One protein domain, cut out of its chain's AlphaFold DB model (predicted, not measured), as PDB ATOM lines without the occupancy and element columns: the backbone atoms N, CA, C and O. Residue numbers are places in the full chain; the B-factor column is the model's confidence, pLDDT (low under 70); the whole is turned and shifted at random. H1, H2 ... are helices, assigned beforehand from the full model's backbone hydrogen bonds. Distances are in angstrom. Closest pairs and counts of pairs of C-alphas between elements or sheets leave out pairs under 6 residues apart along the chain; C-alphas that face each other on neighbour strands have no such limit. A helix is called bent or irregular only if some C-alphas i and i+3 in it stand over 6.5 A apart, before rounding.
ATOM      1  N   GLU A  37       6.325 -51.726   6.935       91.44
ATOM      2  CA  GLU A  37       5.916 -50.485   7.587       91.44
ATOM      3  C   GLU A  37       6.345 -50.460   9.056       91.44
ATOM      4  O   GLU A  37       6.887 -49.458   9.528       91.44
ATOM      5  N   PHE A  38       6.177 -51.578   9.770       87.81
ATOM      6  CA  PHE A  38       6.616 -51.701  11.159       87.81
ATOM      7  C   PHE A  38       8.134 -51.718  11.273       87.81
ATOM      8  O   PHE A  38       8.688 -51.065  12.161       87.81
ATOM      9  N   ARG A  39       8.827 -52.380  10.341       91.25
ATOM     10  CA  ARG A  39      10.289 -52.306  10.267       91.25
ATOM     11  C   ARG A  39      10.768 -50.875  10.035       91.25
ATOM     12  O   ARG A  39      11.684 -50.433  10.728       91.25
ATOM     13  N   LYS A  40      10.144 -50.141   9.107       91.00
ATOM     14  CA  LYS A  40      10.480 -48.740   8.823       91.00
ATOM     15  C   LYS A  40      10.269 -47.866  10.055       91.00
ATOM     16  O   LYS A  40      11.184 -47.141  10.433       91.00
ATOM     17  N   TYR A  41       9.114 -47.971  10.708       87.06
ATOM     18  CA  TYR A  41       8.842 -47.234  11.941       87.06
ATOM     19  C   TYR A  41       9.899 -47.520  13.014       87.06
ATOM     20  O   TYR A  41      10.524 -46.597  13.529       87.06
ATOM     21  N   ALA A  42      10.177 -48.796  13.283       86.88
ATOM     22  CA  ALA A  42      11.162 -49.176  14.284       86.88
ATOM     23  C   ALA A  42      12.588 -48.710  13.932       86.88
ATOM     24  O   ALA A  42      13.349 -48.364  14.827       86.88
ATOM     25  N   SER A  43      12.942 -48.641  12.643       88.75
ATOM     26  CA  SER A  43      14.233 -48.084  12.215       88.75
ATOM     27  C   SER A  43      14.353 -46.583  12.482       88.75
ATOM     28  O   SER A  43      15.431 -46.120  12.825       88.75
ATOM     29  N   VAL A  44      13.254 -45.826  12.375       88.38
ATOM     30  CA  VAL A  44      13.239 -44.394  12.714       88.38
ATOM     31  C   VAL A  44      13.401 -44.212  14.220       88.38
ATOM     32  O   VAL A  44      14.164 -43.350  14.642       88.38
ATOM     33  N   VAL A  45      12.724 -45.038  15.020       85.38
ATOM     34  CA  VAL A  45      12.871 -45.045  16.483       85.38
ATOM     35  C   VAL A  45      14.333 -45.269  16.874       85.38
ATOM     36  O   VAL A  45      14.879 -44.504  17.657       85.38
ATOM     37  N   GLU A  46      14.984 -46.262  16.270       85.69
ATOM     38  CA  GLU A  46      16.382 -46.610  16.539       85.69
ATOM     39  C   GLU A  46      17.374 -45.542  16.042       85.69
ATOM     40  O   GLU A  46      18.295 -45.177  16.762       85.69
ATOM     41  N   GLN A  47      17.165 -44.976  14.848       87.31
ATOM     42  CA  GLN A  47      18.030 -43.925  14.286       87.31
ATOM     43  C   GLN A  47      18.020 -42.624  15.089       87.31
ATOM     44  O   GLN A  47      19.013 -41.903  15.085       87.31
ATOM     45  N   ASN A  48      16.896 -42.303  15.727       82.69
ATOM     46  CA  ASN A  48      16.726 -41.065  16.486       82.69
ATOM     47  C   ASN A  48      16.911 -41.276  17.997       82.69
ATOM     48  O   ASN A  48      16.534 -40.399  18.768       82.69
ATOM     49  N   ASP A  49      17.430 -42.440  18.405       78.75
ATOM     50  CA  ASP A  49      17.615 -42.835  19.807       78.75
ATOM     51  C   ASP A  49      16.341 -42.649  20.655       78.75
ATOM     52  O   ASP A  49      16.352 -42.233  21.811       78.75
ATOM     53  N   ILE A  50      15.181 -42.925  20.050       78.06
ATOM     54  CA  ILE A  50      13.888 -42.740  20.703       78.06
ATOM     55  C   ILE A  50      13.666 -43.906  21.662       78.06
ATOM     56  O   ILE A  50      13.305 -45.021  21.276       78.06
ATOM     57  N   HIS A  51      13.811 -43.634  22.951       76.69
ATOM     58  CA  HIS A  51      13.508 -44.592  24.004       76.69
ATOM     59  C   HIS A  51      11.997 -44.718  24.227       76.69
ATOM     60  O   HIS A  51      11.479 -44.173  25.187       76.69
ATOM     61  N   ALA A  52      11.273 -45.457  23.378       72.44
ATOM     62  CA  ALA A  52       9.799 -45.548  23.404       72.44
ATOM     63  C   ALA A  52       9.158 -45.910  24.774       72.44
ATOM     64  O   ALA A  52       7.962 -45.699  24.972       72.44
ATOM     65  N   GLY A  53       9.931 -46.470  25.713       71.00
ATOM     66  CA  GLY A  53       9.511 -46.765  27.090       71.00
ATOM     67  C   GLY A  53       9.926 -45.727  28.145       71.00
ATOM     68  O   GLY A  53       9.662 -45.938  29.328       71.00
ATOM     69  N   ALA A  54      10.596 -44.643  27.758       70.00
ATOM     70  CA  ALA A  54      11.048 -43.603  28.669       70.00
ATOM     71  C   ALA A  54       9.872 -42.747  29.153       70.00
ATOM     72  O   ALA A  54       8.974 -42.385  28.393       70.00
ATOM     73  N   ILE A  55       9.896 -42.412  30.445       62.75
ATOM     74  CA  ILE A  55       8.908 -41.520  31.072       62.75
ATOM     75  C   ILE A  55       9.207 -40.052  30.709       62.75
ATOM     76  O   ILE A  55       8.290 -39.238  30.636       62.75
ATOM     77  N   TYR A  56      10.474 -39.727  30.430       64.25
ATOM     78  CA  TYR A  56      10.935 -38.409  29.997       64.25
ATOM     79  C   TYR A  56      11.954 -38.562  28.864       64.25
ATOM     80  O   TYR A  56      12.850 -39.393  28.968       64.25
ATOM     81  N   TYR A  57      11.824 -37.746  27.817       62.22
ATOM     82  CA  TYR A  57      12.697 -37.739  26.635       62.22
ATOM     83  C   TYR A  57      13.515 -36.443  26.595       62.22
ATOM     84  O   TYR A  57      13.329 -35.603  25.716       62.22
ATOM     85  N   THR A  58      14.351 -36.219  27.607       65.19
ATOM     86  CA  THR A  58      15.204 -35.013  27.694       65.19
ATOM     87  C   THR A  58      16.523 -35.157  26.939       65.19
ATOM     88  O   THR A  58      17.224 -34.177  26.721       65.19
ATOM     89  N   ASP A  59      16.872 -36.389  26.592       65.94
ATOM     90  CA  ASP A  59      18.068 -36.819  25.871       65.94
ATOM     91  C   ASP A  59      17.865 -36.885  24.352       65.94
ATOM     92  O   ASP A  59      18.829 -36.794  23.595       65.94
ATOM     93  N   VAL A  60      16.616 -36.965  23.893       72.50
ATOM     94  CA  VAL A  60      16.286 -36.944  22.468       72.50
ATOM     95  C   VAL A  60      16.157 -35.498  21.988       72.50
ATOM     96  O   VAL A  60      15.166 -34.819  22.268       72.50
ATOM     97  N   GLU A  61      17.132 -35.038  21.200       73.25
ATOM     98  CA  GLU A  61      17.156 -33.684  20.619       73.25
ATOM     99  C   GLU A  61      15.854 -33.354  19.866       73.25
ATOM    100  O   GLU A  61      15.318 -32.246  19.962       73.25
ATOM    101  N   LEU A  62      15.290 -34.344  19.166       75.56
ATOM    102  CA  LEU A  62      14.022 -34.215  18.451       75.56
ATOM    103  C   LEU A  62      12.863 -33.830  19.383       75.56
ATOM    104  O   LEU A  62      12.013 -33.030  18.995       75.56
ATOM    105  N   THR A  63      12.842 -34.349  20.612       76.56
ATOM    106  CA  THR A  63      11.807 -34.019  21.596       76.56
ATOM    107  C   THR A  63      11.972 -32.597  22.124       76.56
ATOM    108  O   THR A  63      10.979 -31.883  22.253       76.56
ATOM    109  N   GLY A  64      13.209 -32.137  22.338       77.75
ATOM    110  CA  GLY A  64      13.486 -30.740  22.693       77.75
ATOM    111  C   GLY A  64      13.049 -29.760  21.599       77.75
ATOM    112  O   GLY A  64      12.347 -28.787  21.872       77.75
ATOM    113  N   ASN A  65      13.377 -30.059  20.338       81.25
ATOM    114  CA  ASN A  65      12.935 -29.262  19.190       81.25
ATOM    115  C   ASN A  65      11.405 -29.273  19.026       81.25
ATOM    116  O   ASN A  65      10.808 -28.246  18.699       81.25
ATOM    117  N   ALA A  66      10.753 -30.414  19.271       80.50
ATOM    118  CA  ALA A  66       9.298 -30.527  19.225       80.50
ATOM    119  C   ALA A  66       8.617 -29.709  20.334       80.50
ATOM    120  O   ALA A  66       7.614 -29.046  20.060       80.50
ATOM    121  N   ASP A  67       9.163 -29.702  21.553       81.19
ATOM    122  CA  ASP A  67       8.647 -28.896  22.665       81.19
ATOM    123  C   ASP A  67       8.788 -27.393  22.382       81.19
ATOM    124  O   ASP A  67       7.810 -26.648  22.466       81.19
ATOM    125  N   ILE A  68       9.971 -26.957  21.932       84.69
ATOM    126  CA  ILE A  68      10.230 -25.558  21.559       84.69
ATOM    127  C   ILE A  68       9.280 -25.104  20.444       84.69
ATOM    128  O   ILE A  68       8.667 -24.042  20.555       84.69
ATOM    129  N   ASN A  69       9.101 -25.905  19.390       84.69
ATOM    130  CA  ASN A  69       8.173 -25.580  18.302       84.69
ATOM    131  C   ASN A  69       6.711 -25.551  18.770       84.69
ATOM    132  O   ASN A  69       5.935 -24.692  18.340       84.69
ATOM    133  N   SER A  70       6.332 -26.457  19.673       84.81
ATOM    134  CA  SER A  70       4.984 -26.491  20.247       84.81
ATOM    135  C   SER A  70       4.706 -25.240  21.078       84.81
ATOM    136  O   SER A  70       3.660 -24.616  20.908       84.81
ATOM    137  N   ARG A  71       5.661 -24.808  21.913       84.50
ATOM    138  CA  ARG A  71       5.560 -23.542  22.659       84.50
ATOM    139  C   ARG A  71       5.533 -22.336  21.732       84.50
ATOM    140  O   ARG A  71       4.656 -21.486  21.869       84.50
ATOM    141  N   SER A  72       6.432 -22.304  20.751       87.00
ATOM    142  CA  SER A  72       6.529 -21.218  19.776       87.00
ATOM    143  C   SER A  72       5.219 -21.014  19.011       87.00
ATOM    144  O   SER A  72       4.826 -19.876  18.783       87.00
ATOM    145  N   THR A  73       4.496 -22.095  18.698       85.00
ATOM    146  CA  THR A  73       3.187 -22.036  18.026       85.00
ATOM    147  C   THR A  73       2.176 -21.195  18.803       85.00
ATOM    148  O   THR A  73       1.450 -20.412  18.197       85.00
ATOM    149  N   PHE A  74       2.134 -21.329  20.131       85.56
ATOM    150  CA  PHE A  74       1.228 -20.543  20.969       85.56
ATOM    151  C   PHE A  74       1.767 -19.136  21.233       85.56
ATOM    152  O   PHE A  74       1.017 -18.168  21.125       85.56
ATOM    153  N   GLU A  75       3.063 -19.010  21.528       87.06
ATOM    154  CA  GLU A  75       3.715 -17.719  21.793       87.06
ATOM    155  C   GLU A  75       3.682 -16.782  20.573       87.06
ATOM    156  O   GLU A  75       3.526 -15.572  20.726       87.06
ATOM    157  N   HIS A  76       3.759 -17.340  19.363       86.50
ATOM    158  CA  HIS A  76       3.802 -16.612  18.093       86.50
ATOM    159  C   HIS A  76       2.614 -16.981  17.198       86.50
ATOM    160  O   HIS A  76       2.748 -17.063  15.975       86.50
TER     161      HIS A  76
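This is residues 37 to 76 of the 82 residues of an uncharacterized protein of Desulfocurvibacter africanus PCS (UniProt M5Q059). Two helices form a loose, wide-open V with no contact between its arms: H1 is the shorter arm, H2 the longer one, and the loop of residues 48 to 60 makes the bend between them. Most of H2 sticks out from the rest, with residues 64 to 76 standing free, of which 64 to 75 belong to H2. The 40 printed residues hold two named helices, H1 then H2, and no named strand; the class is all helix. The whole is loose, with a radius of gyration of the C-alphas of 12.4 A, and elongated, spanning 37 by 21 by 13 A.

H1 runs from Glu 37 to Gln 47, 15.3 A from first to last C-alpha. It begins at C-alpha 37, (5.916, -50.485, 7.587). H2, the longest helix, runs from Glu 61 to Glu 75, 20.9 A from first to last C-alpha. It begins at C-alpha 61, (17.156, -33.684, 20.619), and ends at C-alpha 75, (3.715, -17.719, 21.793).

H1 and H2 are apart, with no C-alpha of the one within 8 A of the other. From N to C, x rises along H1 and falls along H2, while y rises along both. Neither helix is bent. In H1 every O i to N i+4 pair is within hydrogen-bond range; in H2 it is 10 of 11.

The C-alphas of Arg 39 and His 76, the two farthest apart, are 37.1 A apart. The printed part has no cut. The link from H1 to H2 is long, with 13 residues, whose C-alphas lie 6 to 12 A from the mean of the C-alphas. Mean pLDDT of the printed part is 80.2; residues 55 to 59, in that link, are under 70.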